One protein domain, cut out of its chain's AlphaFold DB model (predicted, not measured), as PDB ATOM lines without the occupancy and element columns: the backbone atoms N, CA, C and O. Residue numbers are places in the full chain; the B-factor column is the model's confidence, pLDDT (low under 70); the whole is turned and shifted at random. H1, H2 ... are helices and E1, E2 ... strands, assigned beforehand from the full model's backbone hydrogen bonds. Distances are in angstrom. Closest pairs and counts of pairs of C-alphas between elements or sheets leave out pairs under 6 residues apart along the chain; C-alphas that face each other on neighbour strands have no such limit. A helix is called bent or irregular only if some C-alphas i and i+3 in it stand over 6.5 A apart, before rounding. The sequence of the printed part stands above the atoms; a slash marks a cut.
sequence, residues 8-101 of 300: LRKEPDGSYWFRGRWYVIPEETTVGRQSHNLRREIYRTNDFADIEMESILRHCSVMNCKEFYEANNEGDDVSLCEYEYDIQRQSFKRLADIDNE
ATOM      1  N   LEU A   8     -21.003  28.943 -13.253       81.50
ATOM      2  CA  LEU A   8     -19.544  28.954 -13.187       81.50
ATOM      3  C   LEU A   8     -19.090  27.565 -12.718       81.50
ATOM      4  O   LEU A   8     -19.641  27.035 -11.753       81.50
ATOM      5  N   ARG A   9     -18.121  26.966 -13.405       84.75
ATOM      6  CA  ARG A   9     -17.565  25.648 -13.078       84.75
ATOM      7  C   ARG A   9     -16.048  25.735 -13.049       84.75
ATOM      8  O   ARG A   9     -15.464  26.540 -13.768       84.75
ATOM      9  N   LYS A  10     -15.424  24.924 -12.200       86.00
ATOM     10  CA  LYS A  10     -13.974  24.762 -12.145       86.00
ATOM     11  C   LYS A  10     -13.650  23.341 -12.578       86.00
ATOM     12  O   LYS A  10     -14.188  22.403 -11.994       86.00
ATOM     13  N   GLU A  11     -12.812  23.210 -13.592       86.81
ATOM     14  CA  GLU A  11     -12.360  21.920 -14.103       86.81
ATOM     15  C   GLU A  11     -11.168  21.389 -13.272       86.81
ATOM     16  O   GLU A  11     -10.505  22.163 -12.566       86.81
ATOM     17  N   PRO A  12     -10.888  20.070 -13.302       84.12
ATOM     18  CA  PRO A  12      -9.795  19.457 -12.536       84.12
ATOM     19  C   PRO A  12      -8.396  19.996 -12.871       84.12
ATOM     20  O   PRO A  12      -7.497  19.917 -12.038       84.12
ATOM     21  N   ASP A  13      -8.217  20.552 -14.068       85.06
ATOM     22  CA  ASP A  13      -6.986  21.202 -14.534       85.06
ATOM     23  C   ASP A  13      -6.754  22.596 -13.913       85.06
ATOM     24  O   ASP A  13      -5.691  23.188 -14.093       85.06
ATOM     25  N   GLY A  14      -7.722  23.108 -13.146       83.88
ATOM     26  CA  GLY A  14      -7.673  24.421 -12.511       83.88
ATOM     27  C   GLY A  14      -8.306  25.546 -13.331       83.88
ATOM     28  O   GLY A  14      -8.418  26.654 -12.799       83.88
ATOM     29  N   SER A  15      -8.765  25.280 -14.558       84.56
ATOM     30  CA  SER A  15      -9.426  26.267 -15.413       84.56
ATOM     31  C   SER A  15     -10.853  26.562 -14.951       84.56
ATOM     32  O   SER A  15     -11.599  25.680 -14.515       84.56
ATOM     33  N   TYR A  16     -11.260  27.825 -15.074       86.62
ATOM     34  CA  TYR A  16     -12.631  28.252 -14.804       86.62
ATOM     35  C   TYR A  16     -13.416  28.335 -16.108       86.62
ATOM     36  O   TYR A  16     -12.913  28.813 -17.117       86.62
ATOM     37  N   TRP A  17     -14.672  27.909 -16.082       85.31
ATOM     38  CA  TRP A  17     -15.579  27.951 -17.222       85.31
ATOM     39  C   TRP A  17     -16.888  28.617 -16.831       85.31
ATOM     40  O   TRP A  17     -17.434  28.382 -15.752       85.31
ATOM     41  N   PHE A  18     -17.412  29.442 -17.725       85.12
ATOM     42  CA  PHE A  18     -18.692  30.111 -17.585       85.12
ATOM     43  C   PHE A  18     -19.631  29.656 -18.695       85.12
ATOM     44  O   PHE A  18     -19.344  29.858 -19.874       85.12
ATOM     45  N   ARG A  19     -20.778  29.096 -18.300       85.19
ATOM     46  CA  ARG A  19     -21.914  28.903 -19.199       85.19
ATOM     47  C   ARG A  19     -22.925  30.016 -18.993       85.19
ATOM     48  O   ARG A  19     -23.465  30.159 -17.889       85.19
ATOM     49  N   GLY A  20     -23.223  30.760 -20.052       84.56
ATOM     50  CA  GLY A  20     -24.216  31.826 -20.002       84.56
ATOM     51  C   GLY A  20     -24.731  32.248 -21.370       84.56
ATOM     52  O   GLY A  20     -24.216  31.825 -22.404       84.56
ATOM     53  N   ARG A  21     -25.774  33.080 -21.346       86.19
ATOM     54  CA  ARG A  21     -26.335  33.707 -22.546       86.19
ATOM     55  C   ARG A  21     -25.551  34.956 -22.923       86.19
ATOM     56  O   ARG A  21     -25.103  35.693 -22.039       86.19
ATOM     57  N   TRP A  22     -25.445  35.219 -24.220       85.69
ATOM     58  CA  TRP A  22     -24.902  36.481 -24.714       85.69
ATOM     59  C   TRP A  22     -25.923  37.611 -24.601       85.69
ATOM     60  O   TRP A  22     -27.133  37.390 -24.690       85.69
ATOM     61  N   TYR A  23     -25.412  38.827 -24.453       91.19
ATOM     62  CA  TYR A  23     -26.168  40.057 -24.650       91.19
ATOM     63  C   TYR A  23     -25.616  40.777 -25.875       91.19
ATOM     64  O   TYR A  23     -24.427  40.660 -26.171       91.19
ATOM     65  N   VAL A  24     -26.476  41.511 -26.571       89.88
ATOM     66  CA  VAL A  24     -26.109  42.333 -27.729       89.88
ATOM     67  C   VAL A  24     -26.630  43.750 -27.544       89.88
ATOM     68  O   VAL A  24     -27.677  43.964 -26.933       89.88
ATOM     69  N   ILE A  25     -25.895  44.725 -28.070       92.38
ATOM     70  CA  ILE A  25     -26.355  46.116 -28.126       92.38
ATOM     71  C   ILE A  25     -27.291  46.317 -29.331       92.38
ATOM     72  O   ILE A  25     -27.189  45.571 -30.310       92.38
ATOM     73  N   PRO A  26     -28.182  47.327 -29.317       90.00
ATOM     74  CA  PRO A  26     -29.092  47.590 -30.428       90.00
ATOM     75  C   PRO A  26     -28.405  47.721 -31.792       90.00
ATOM     76  O   PRO A  26     -28.933  47.250 -32.796       90.00
ATOM     77  N   GLU A  27     -27.201  48.292 -31.832       89.44
ATOM     78  CA  GLU A  27     -26.365  48.446 -33.025       89.44
ATOM     79  C   GLU A  27     -25.966  47.121 -33.689       89.44
ATOM     80  O   GLU A  27     -25.677  47.108 -34.883       89.44
ATOM     81  N   GLU A  28     -25.932  46.022 -32.934       85.44
ATOM     82  CA  GLU A  28     -25.553  44.693 -33.429       85.44
ATOM     83  C   GLU A  28     -26.751  43.873 -33.929       85.44
ATOM     84  O   GLU A  28     -26.570  42.812 -34.529       85.44
ATOM     85  N   THR A  29     -27.975  44.358 -33.714       86.69
ATOM     86  CA  THR A  29     -29.185  43.731 -34.260       86.69
ATOM     87  C   THR A  29     -29.359  44.063 -35.740       86.69
ATOM     88  O   THR A  29     -28.818  45.049 -36.243       86.69
ATOM     89  N   THR A  30     -30.159  43.277 -36.459       79.69
ATOM     90  CA  THR A  30     -30.427  43.535 -37.885       79.69
ATOM     91  C   THR A  30     -31.189  44.826 -38.148       79.69
ATOM     92  O   THR A  30     -31.029  45.419 -39.213       79.69
ATOM     93  N   VAL A  31     -31.982  45.285 -37.180       82.12
ATOM     94  CA  VAL A  31     -32.683  46.572 -37.255       82.12
ATOM     95  C   VAL A  31     -31.770  47.749 -36.900       82.12
ATOM     96  O   VAL A  31     -32.041  48.872 -37.315       82.12
ATOM     97  N   GLY A  32     -30.671  47.510 -36.179       84.44
ATOM     98  CA  GLY A  32     -29.796  48.556 -35.654       84.44
ATOM     99  C   GLY A  32     -30.461  49.396 -34.556       84.44
ATOM    100  O   GLY A  32     -31.643  49.231 -34.238       84.44
ATOM    101  N   ARG A  33     -29.704  50.336 -33.975       87.19
ATOM    102  CA  ARG A  33     -30.226  51.233 -32.933       87.19
ATOM    103  C   ARG A  33     -31.339  52.123 -33.493       87.19
ATOM    104  O   ARG A  33     -31.123  52.893 -34.426       87.19
ATOM    105  N   GLN A  34     -32.505  52.047 -32.867       85.00
ATOM    106  CA  GLN A  34     -33.682  52.850 -33.164       85.00
ATOM    107  C   GLN A  34     -33.737  54.110 -32.296       85.00
ATOM    108  O   GLN A  34     -33.109  54.193 -31.241       85.00
ATOM    109  N   SER A  35     -34.540  55.091 -32.713       79.50
ATOM    110  CA  SER A  35     -34.720  56.359 -31.986       79.50
ATOM    111  C   SER A  35     -35.314  56.191 -30.584       79.50
ATOM    112  O   SER A  35     -35.077  57.031 -29.722       79.50
ATOM    113  N   HIS A  36     -36.067  55.115 -30.354       81.00
ATOM    114  CA  HIS A  36     -36.645  54.788 -29.052       81.00
ATOM    115  C   HIS A  36     -35.675  54.045 -28.127       81.00
ATOM    116  O   HIS A  36     -35.992  53.877 -26.952       81.00
ATOM    117  N   ASN A  37     -34.517  53.594 -28.626       86.06
ATOM    118  CA  ASN A  37     -33.595  52.832 -27.798       86.06
ATOM    119  C   ASN A  37     -32.878  53.712 -26.786       86.06
ATOM    120  O   ASN A  37     -32.274  54.733 -27.131       86.06
ATOM    121  N   LEU A  38     -32.863  53.261 -25.533       83.06
ATOM    122  CA  LEU A  38     -32.148  53.965 -24.477       83.06
ATOM    123  C   LEU A  38     -30.639  53.760 -24.615       83.06
ATOM    124  O   LEU A  38     -30.148  52.763 -25.150       83.06
ATOM    125  N   ARG A  39     -29.858  54.721 -24.112       82.44
ATOM    126  CA  ARG A  39     -28.390  54.710 -24.238       82.44
ATOM    127  C   ARG A  39     -27.753  53.423 -23.697       82.44
ATOM    128  O   ARG A  39     -26.806  52.935 -24.303       82.44
ATOM    129  N   ARG A  40     -28.276  52.886 -22.590       87.19
ATOM    130  CA  ARG A  40     -27.766  51.690 -21.888       87.19
ATOM    131  C   ARG A  40     -28.662  50.459 -22.064       87.19
ATOM    132  O   ARG A  40     -28.704  49.591 -21.197       87.19
ATOM    133  N   GLU A  41     -29.417  50.418 -23.153       89.75
ATOM    134  CA  GLU A  41     -30.242  49.265 -23.498       89.75
ATOM    135  C   GLU A  41     -29.395  48.166 -24.144       89.75
ATOM    136  O   GLU A  41     -28.549  48.442 -24.997       89.75
ATOM    137  N   ILE A  42     -29.641  46.928 -23.727       93.38
ATOM    138  CA  ILE A  42     -29.079  45.703 -24.285       93.38
ATOM    139  C   ILE A  42     -30.192  44.664 -24.431       93.38
ATOM    140  O   ILE A  42     -31.190  44.698 -23.713       93.38
ATOM    141  N   TYR A  43     -30.000  43.703 -25.326       92.69
ATOM    142  CA  TYR A  43     -30.930  42.597 -25.523       92.69
ATOM    143  C   TYR A  43     -30.282  41.283 -25.119       92.69
ATOM    144  O   TYR A  43     -29.144  40.996 -25.502       92.69
ATOM    145  N   ARG A  44     -31.007  40.470 -24.348       92.31
ATOM    146  CA  ARG A  44     -30.604  39.092 -24.045       92.31
ATOM    147  C   ARG A  44     -30.735  38.277 -25.323       92.31
ATOM    148  O   ARG A  44     -31.696  38.462 -26.048       92.31
ATOM    149  N   THR A  45     -29.818  37.373 -25.615       90.12
ATOM    150  CA  THR A  45     -29.949  36.494 -26.787       90.12
ATOM    151  C   THR A  45     -30.402  35.096 -26.382       90.12
ATOM    152  O   THR A  45     -30.254  34.701 -25.222       90.12
ATOM    153  N   ASN A  46     -30.939  34.341 -27.340       85.44
ATOM    154  CA  ASN A  46     -31.219  32.911 -27.190       85.44
ATOM    155  C   ASN A  46     -29.964  32.022 -27.338       85.44
ATOM    156  O   ASN A  46     -30.052  30.810 -27.149       85.44
ATOM    157  N   ASP A  47     -28.805  32.608 -27.648       82.19
ATOM    158  CA  ASP A  47     -27.541  31.894 -27.822       82.19
ATOM    159  C   ASP A  47     -26.790  31.720 -26.495       82.19
ATOM    160  O   ASP A  47     -26.654  32.654 -25.693       82.19
ATOM    161  N   PHE A  48     -26.278  30.511 -26.276       83.69
ATOM    162  CA  PHE A  48     -25.506  30.140 -25.095       83.69
ATOM    163  C   PHE A  48     -24.085  29.783 -25.495       83.69
ATOM    164  O   PHE A  48     -23.866  29.043 -26.450       83.69
ATOM    165  N   ALA A  49     -23.124  30.218 -24.690       78.62
ATOM    166  CA  ALA A  49     -21.745  29.795 -24.847       78.62
ATOM    167  C   ALA A  49     -21.173  29.246 -23.545       78.62
ATOM    168  O   ALA A  49     -21.473  29.737 -22.454       78.62
ATOM    169  N   ASP A  50     -20.306  28.252 -23.716       83.31
ATOM    170  CA  ASP A  50     -19.362  27.779 -22.716       83.31
ATOM    171  C   ASP A  50     -18.013  28.455 -22.983       83.31
ATOM    172  O   ASP A  50     -17.387  28.257 -24.029       83.31
ATOM    173  N   ILE A  51     -17.595  29.311 -22.054       82.06
ATOM    174  CA  ILE A  51     -16.432  30.184 -22.203       82.06
ATOM    175  C   ILE A  51     -15.436  29.865 -21.093       82.06
ATOM    176  O   ILE A  51     -15.761  29.993 -19.915       82.06
ATOM    177  N   GLU A  52     -14.219  29.481 -21.468       85.00
ATOM    178  CA  GLU A  52     -13.089  29.407 -20.539       85.00
ATOM    179  C   GLU A  52     -12.737  30.826 -20.065       85.00
ATOM    180  O   GLU A  52     -12.594  31.749 -20.869       85.00
ATOM    181  N   MET A  53     -12.643  31.005 -18.755       82.38
ATOM    182  CA  MET A  53     -12.484  32.278 -18.065       82.38
ATOM    183  C   MET A  53     -11.097  32.356 -17.433       82.38
ATOM    184  O   MET A  53     -10.720  31.488 -16.650       82.38
ATOM    185  N   GLU A  54     -10.382  33.445 -17.702       79.75
ATOM    186  CA  GLU A  54      -9.119  33.751 -17.023       79.75
ATOM    187  C   GLU A  54      -9.364  34.509 -15.706       79.75
ATOM    188  O   GLU A  54      -8.856  34.129 -14.655       79.75
ATOM    189  N   SER A  55     -10.185  35.564 -15.742       77.88
ATOM    190  CA  SER A  55     -10.543  36.364 -14.565       77.88
ATOM    191  C   SER A  55     -11.887  37.085 -14.734       77.88
ATOM    192  O   SER A  55     -12.387  37.258 -15.847       77.88
ATOM    193  N   ILE A  56     -12.495  37.505 -13.618       79.88
ATOM    194  CA  ILE A  56     -13.678  38.378 -13.598       79.88
ATOM    195  C   ILE A  56     -13.190  39.805 -13.358       79.88
ATOM    196  O   ILE A  56     -12.625  40.089 -12.306       79.88
ATOM    197  N   LEU A  57     -13.424  40.702 -14.318       80.19
ATOM    198  CA  LEU A  57     -12.936  42.082 -14.234       80.19
ATOM    199  C   LEU A  57     -13.815  42.963 -13.340       80.19
ATOM    200  O   LEU A  57     -13.314  43.636 -12.444       80.19
ATOM    201  N   ARG A  58     -15.127  42.996 -13.606       76.12
ATOM    202  CA  ARG A  58     -16.101  43.864 -12.923       76.12
ATOM    203  C   ARG A  58     -17.471  43.201 -12.869       76.12
ATOM    204  O   ARG A  58     -17.785  42.327 -13.679       76.12
ATOM    205  N   HIS A  59     -18.291  43.639 -11.921       79.19
ATOM    206  CA  HIS A  59     -19.698  43.265 -11.863       79.19
ATOM    207  C   HIS A  59     -20.514  44.181 -12.782       79.19
ATOM    208  O   HIS A  59     -20.348  45.392 -12.721       79.19
ATOM    209  N   CYS A  60     -21.401  43.605 -13.596       82.44
ATOM    210  CA  CYS A  60     -22.368  44.338 -14.413       82.44
ATOM    211  C   CYS A  60     -23.783  43.853 -14.078       82.44
ATOM    212  O   CYS A  60     -24.036  42.641 -14.025       82.44
ATOM    213  N   SER A  61     -24.682  44.804 -13.838       85.19
ATOM    214  CA  SER A  61     -26.075  44.562 -13.475       85.19
ATOM    215  C   SER A  61     -26.971  44.788 -14.686       85.19
ATOM    216  O   SER A  61     -26.951  45.854 -15.295       85.19
ATOM    217  N   VAL A  62     -27.776  43.781 -15.018       87.50
ATOM    218  CA  VAL A  62     -28.780  43.863 -16.083       87.50
ATOM    219  C   VAL A  62     -30.152  43.819 -15.432       87.50
ATOM    220  O   VAL A  62     -30.449  42.862 -14.719       87.50
ATOM    221  N   MET A  63     -30.946  44.861 -15.654       84.94
ATOM    222  CA  MET A  63     -32.207  45.115 -14.956       84.94
ATOM    223  C   MET A  63     -33.371  45.234 -15.940       84.94
ATOM    224  O   MET A  63     -33.169  45.564 -17.111       84.94
ATOM    225  N   ASN A  64     -34.592  44.997 -15.458       82.25
ATOM    226  CA  ASN A  64     -35.813  45.361 -16.184       82.25
ATOM    227  C   ASN A  64     -36.076  46.879 -16.078       82.25
ATOM    228  O   ASN A  64     -35.415  47.574 -15.306       82.25
ATOM    229  N   CYS A  65     -37.046  47.409 -16.834       76.75
ATOM    230  CA  CYS A  65     -37.348  48.848 -16.822       76.75
ATOM    231  C   CYS A  65     -37.630  49.387 -15.422       76.75
ATOM    232  O   CYS A  65     -37.094  50.429 -15.055       76.75
ATOM    233  N   LYS A  66     -38.449  48.687 -14.633       77.25
ATOM    234  CA  LYS A  66     -38.854  49.155 -13.305       77.25
ATOM    235  C   LYS A  66     -37.641  49.316 -12.385       77.25
ATOM    236  O   LYS A  66     -37.426  50.396 -11.847       77.25
ATOM    237  N   GLU A  67     -36.820  48.276 -12.294       81.19
ATOM    238  CA  GLU A  67     -35.591  48.270 -11.497       81.19
ATOM    239  C   GLU A  67     -34.573  49.298 -12.002       81.19
ATOM    240  O   GLU A  67     -33.931  49.977 -11.207       81.19
ATOM    241  N   PHE A  68     -34.453  49.462 -13.322       82.31
ATOM    242  CA  PHE A  68     -33.522  50.416 -13.920       82.31
ATOM    243  C   PHE A  68     -33.884  51.873 -13.588       82.31
ATOM    244  O   PHE A  68     -32.997  52.671 -13.282       82.31
ATOM    245  N   TYR A  69     -35.175  52.227 -13.615       78.56
ATOM    246  CA  TYR A  69     -35.635  53.561 -13.212       78.56
ATOM    247  C   TYR A  69     -35.492  53.795 -11.703       78.56
ATOM    248  O   TYR A  69     -35.132  54.897 -11.294       78.56
ATOM    249  N   GLU A  70     -35.732  52.772 -10.880       79.44
ATOM    250  CA  GLU A  70     -35.558  52.844  -9.423       79.44
ATOM    251  C   GLU A  70     -34.077  52.972  -9.017       79.44
ATOM    252  O   GLU A  70     -33.763  53.662  -8.049       79.44
ATOM    253  N   ALA A  71     -33.155  52.388  -9.791       70.38
ATOM    254  CA  ALA A  71     -31.709  52.438  -9.554       70.38
ATOM    255  C   ALA A  71     -31.051  53.799  -9.873       70.38
ATOM    256  O   ALA A  71     -29.840  53.949  -9.709       70.38
ATOM    257  N   ASN A  72     -31.820  54.785 -10.351       64.31
ATOM    258  CA  ASN A  72     -31.426  56.191 -10.516       64.31
ATOM    259  C   ASN A  72     -30.070  56.430 -11.233       64.31
ATOM    260  O   ASN A  72     -29.365  57.396 -10.946       64.31
ATOM    261  N   ASN A  73     -29.711  55.563 -12.190       59.84
ATOM    262  CA  ASN A  73     -28.423  55.561 -12.905       59.84
ATOM    263  C   ASN A  73     -27.166  55.431 -12.012       59.84
ATOM    264  O   ASN A  73     -26.100  55.925 -12.393       59.84
ATOM    265  N   GLU A  74     -27.236  54.766 -10.856       60.78
ATOM    266  CA  GLU A  74     -26.043  54.531 -10.034       60.78
ATOM    267  C   GLU A  74     -25.041  53.590 -10.736       60.78
ATOM    268  O   GLU A  74     -25.195  52.371 -10.770       60.78
ATOM    269  N   GLY A  75     -23.976  54.180 -11.290       66.38
ATOM    270  CA  GLY A  75     -22.815  53.475 -11.840       66.38
ATOM    271  C   GLY A  75     -22.862  53.233 -13.351       66.38
ATOM    272  O   GLY A  75     -23.922  53.133 -13.964       66.38
ATOM    273  N   ASP A  76     -21.688  53.146 -13.982       74.31
ATOM    274  CA  ASP A  76     -21.545  52.875 -15.426       74.31
ATOM    275  C   ASP A  76     -21.808  51.412 -15.814       74.31
ATOM    276  O   ASP A  76     -22.011  51.111 -16.988       74.31
ATOM    277  N   ASP A  77     -21.877  50.520 -14.825       80.25
ATOM    278  CA  ASP A  77     -21.984  49.072 -15.000       80.25
ATOM    279  C   ASP A  77     -23.450  48.562 -14.902       80.25
ATOM    280  O   ASP A  77     -23.690  47.386 -14.622       80.25
ATOM    281  N   VAL A  78     -24.447  49.439 -15.110       85.69
ATOM    282  CA  VAL A  78     -25.890  49.108 -15.063       85.69
ATOM    283  C   VAL A  78     -26.528  49.263 -16.444       85.69
ATOM    284  O   VAL A  78     -26.468  50.337 -17.045       85.69
ATOM    285  N   SER A  79     -27.158  48.197 -16.939       88.31
ATOM    286  CA  SER A  79     -27.811  48.140 -18.255       88.31
ATOM    287  C   SER A  79     -29.274  47.703 -18.156       88.31
ATOM    288  O   SER A  79     -29.644  46.909 -17.290       88.31
ATOM    289  N   LEU A  80     -30.098  48.197 -19.078       89.25
ATOM    290  CA  LEU A  80     -31.506  47.833 -19.223       89.25
ATOM    291  C   LEU A  80     -31.661  46.668 -20.205       89.25
ATOM    292  O   LEU A  80     -31.100  46.719 -21.296       89.25
ATOM    293  N   CYS A  81     -32.480  45.675 -19.865       92.12
ATOM    294  CA  CYS A  81     -32.893  44.611 -20.775       92.12
ATOM    295  C   CYS A  81     -34.374  44.265 -20.578       92.12
ATOM    296  O   CYS A  81     -34.765  43.744 -19.535       92.12
ATOM    297  N   GLU A  82     -35.197  44.527 -21.595       89.44
ATOM    298  CA  GLU A  82     -36.616  44.130 -21.620       89.44
ATOM    299  C   GLU A  82     -36.923  43.005 -22.611       89.44
ATOM    300  O   GLU A  82     -37.976  42.366 -22.524       89.44
ATOM    301  N   TYR A  83     -36.026  42.776 -23.570       89.06
ATOM    302  CA  TYR A  83     -36.281  41.901 -24.704       89.06
ATOM    303  C   TYR A  83     -35.216  40.824 -24.828       89.06
ATOM    304  O   TYR A  83     -34.020  41.047 -24.617       89.06
ATOM    305  N   GLU A  84     -35.683  39.656 -25.242       92.19
ATOM    306  CA  GLU A  84     -34.861  38.638 -25.856       92.19
ATOM    307  C   GLU A  84     -34.831  38.845 -27.374       92.19
ATOM    308  O   GLU A  84     -35.872  39.002 -28.016       92.19
ATOM    309  N   TYR A  85     -33.631  38.853 -27.942       91.00
ATOM    310  CA  TYR A  85     -33.374  38.880 -29.369       91.00
ATOM    311  C   TYR A  85     -32.983  37.480 -29.845       91.00
ATOM    312  O   TYR A  85     -31.947  36.933 -29.454       91.00
ATOM    313  N   ASP A  86     -33.812  36.909 -30.709       86.81
ATOM    314  CA  ASP A  86     -33.512  35.663 -31.397       86.81
ATOM    315  C   ASP A  86     -32.561  35.952 -32.560       86.81
ATOM    316  O   ASP A  86     -32.947  36.577 -33.550       86.81
ATOM    317  N   ILE A  87     -31.313  35.494 -32.451       80.12
ATOM    318  CA  ILE A  87     -30.287  35.754 -33.470       80.12
ATOM    319  C   ILE A  87     -30.631  35.057 -34.793       80.12
ATOM    320  O   ILE A  87     -30.372  35.611 -35.863       80.12
ATOM    321  N   GLN A  88     -31.220  33.860 -34.737       79.19
ATOM    322  CA  GLN A  88     -31.522  33.061 -35.925       79.19
ATOM    323  C   GLN A  88     -32.750  33.598 -36.656       79.19
ATOM    324  O   GLN A  88     -32.755  33.691 -37.883       79.19
ATOM    325  N   ARG A  89     -33.789  33.968 -35.902       78.62
ATOM    326  CA  ARG A  89     -35.062  34.462 -36.454       78.62
ATOM    327  C   ARG A  89     -35.091  35.976 -36.634       78.62
ATOM    328  O   ARG A  89     -36.026  36.490 -37.241       78.62
ATOM    329  N   GLN A  90     -34.077  36.676 -36.122       83.50
ATOM    330  CA  GLN A  90     -33.962  38.136 -36.143       83.50
ATOM    331  C   GLN A  90     -35.212  38.816 -35.571       83.50
ATOM    332  O   GLN A  90     -35.709  39.809 -36.101       83.50
ATOM    333  N   SER A  91     -35.749  38.241 -34.494       84.31
ATOM    334  CA  SER A  91     -37.020  38.638 -33.890       84.31
ATOM    335  C   SER A  91     -36.856  38.973 -32.417       84.31
ATOM    336  O   SER A  91     -35.964  38.454 -31.752       84.31
ATOM    337  N   PHE A  92     -37.759  39.798 -31.898       87.00
ATOM    338  CA  PHE A  92     -37.758  40.231 -30.506       87.00
ATOM    339  C   PHE A  92     -38.940  39.610 -29.759       87.00
ATOM    340  O   PHE A  92     -40.065  39.635 -30.261       87.00
ATOM    341  N   LYS A  93     -38.699  39.098 -28.550       87.81
ATOM    342  CA  LYS A  93     -39.730  38.644 -27.604       87.81
ATOM    343  C   LYS A  93     -39.532  39.379 -26.280       87.81
ATOM    344  O   LYS A  93     -38.399  39.524 -25.828       87.81
ATOM    345  N   ARG A  94     -40.601  39.886 -25.660       85.88
ATOM    346  CA  ARG A  94     -40.481  40.515 -24.335       85.88
ATOM    347  C   ARG A  94     -40.151  39.455 -23.300       85.88
ATOM    348  O   ARG A  94     -40.738  38.381 -23.321       85.88
ATOM    349  N   LEU A  95     -39.257  39.779 -22.371       84.50
ATOM    350  CA  LEU A  95     -38.901  38.874 -21.276       84.50
ATOM    351  C   LEU A  95     -40.117  38.525 -20.411       84.50
ATOM    352  O   LEU A  95     -40.307  37.362 -20.080       84.50
ATOM    353  N   ALA A  96     -41.000  39.496 -20.167       79.44
ATOM    354  CA  ALA A  96     -42.259  39.263 -19.461       79.44
ATOM    355  C   ALA A  96     -43.171  38.236 -20.160       79.44
ATOM    356  O   ALA A  96     -43.915  37.536 -19.489       79.44
ATOM    357  N   ASP A  97     -43.101  38.112 -21.490       78.25
ATOM    358  CA  ASP A  97     -43.896  37.132 -22.243       78.25
ATOM    359  C   ASP A  97     -43.244  35.734 -22.242       78.25
ATOM    360  O   ASP A  97     -43.855  34.774 -22.688       78.25
ATOM    361  N   ILE A  98     -41.984  35.618 -21.808       71.25
ATOM    362  CA  ILE A  98     -41.262  34.342 -21.675       71.25
ATOM    363  C   ILE A  98     -41.463  33.786 -20.270       71.25
ATOM    364  O   ILE A  98     -41.752  32.606 -20.118       71.25
ATOM    365  N   ASP A  99     -41.343  34.642 -19.257       62.75
ATOM    366  CA  ASP A  99     -41.431  34.223 -17.858       62.75
ATOM    367  C   ASP A  99     -42.849  33.727 -17.492       62.75
ATOM    368  O   ASP A  99     -42.994  32.913 -16.588       62.75
ATOM    369  N   ASN A 100     -43.883  34.146 -18.233       56.53
ATOM    370  CA  ASN A 100     -45.261  33.664 -18.061       56.53
ATOM    371  C   ASN A 100     -45.539  32.296 -18.723       56.53
ATOM    372  O   ASN A 100     -46.600  31.731 -18.492       56.53
ATOM    373  N   GLU A 101     -44.639  31.763 -19.557       51.44
ATOM    374  CA  GLU A 101     -44.810  30.437 -20.184       51.44
ATOM    375  C   GLU A 101     -44.267  29.293 -19.300       51.44
ATOM    376  O   GLU A 101     -44.502  28.130 -19.610       51.44
TER     377      GLU A 101
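This is residues 8 to 101 of the 300 residues of the protein "Origin recognition complex subunit 1" of Papaver somniferum (UniProt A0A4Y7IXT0). A long, strongly twisted and curled sheet makes the length of the domain: E1, E2 and most of E3 form an antiparallel arm at one end, and at the other the bent start of E3 lies beside the hairpin E6 and E7. Near that second end a small parallel pair, E4 and E5, has H1 packed beside E5, while H2 only grazes the large sheet and a long unnamed stretch, residues 25 to 42, loops out. The printed part has 94 residues with seven named strands and two named helices, along the chain E1 E2 E3 E4 H1 E5 E6 E7 H2; the large sheet has the order E1, E2, E3, E6, E7 and is mixed. The class is mixed, helices and strands, and the whole is only just loose, close to compact, with a radius of gyration of the C-alphas of 15.2 A and spans of 47 by 34 by 28 A.

Begin with the large sheet: E3, residues 43 to 53, runs 22.4 A from C-alpha 43 at (-30.930, 42.597, -25.523), and E2, residues 16 to 24, runs 23.4 A. Find E1, residues 8 to 10, from C-alpha 8 at (-19.544, 28.954, -13.187), 7.0 A long. E6 is residues 83 to 86, 9.6 A, and E7 is residues 91 to 94, 10.3 A. The small sheet has E4, residues 61 to 63, 6.3 A, and E5, residues 78 to 80, 7.1 A. H1 is residues 65 to 70, 8.6 A; H2, residues 95 to 99, 6.3 A, ends at C-alpha 99 at (-41.431, 34.223, -17.858).

E1, E2 and E3 form a meander, each strand the antiparallel neighbour of the one before; look at N 9 and O 17, 2.8 A, and N 18 and O 51, 2.8 A. E2 bends by 60 degrees at residue 21 and E3 by 92 degrees at residue 46. Beside the first part of E3, E6 is parallel, with N 85 and O 44 2.7 A apart. E6 and E7 are an antiparallel hairpin, with N 84 and O 93 2.8 A apart. H2 only grazes this sheet with residues 95 to 98; the closest C-alphas of E6 and H2, Tyr 83 and Leu 95, are 5.3 A apart. E5 runs on into E6 across a break of 2 residues, at 73 degrees. E4, H1 and E5 are a strand-helix-strand unit, two parallel neighbour strands with a helix between them in the chain, and its crossover is right-handed; N 63 and O 79 are 2.9 A apart. The closest C-alphas of H1 and E5, Phe 68 and Leu 80, are 6.2 A apart, and H1 is not on the large sheet. In H1 and H2 every O i to N i+4 pair is within hydrogen-bond range.

The two C-alphas farthest apart, Pro 12 and Ser 35, are 48.6 A apart. The printed part has no cut, and the long link is E2 to E3, with 18 residues. The mean pLDDT of the printed part is 82.3; look for values under 70 at residues 72 to 75 and 99 to 101.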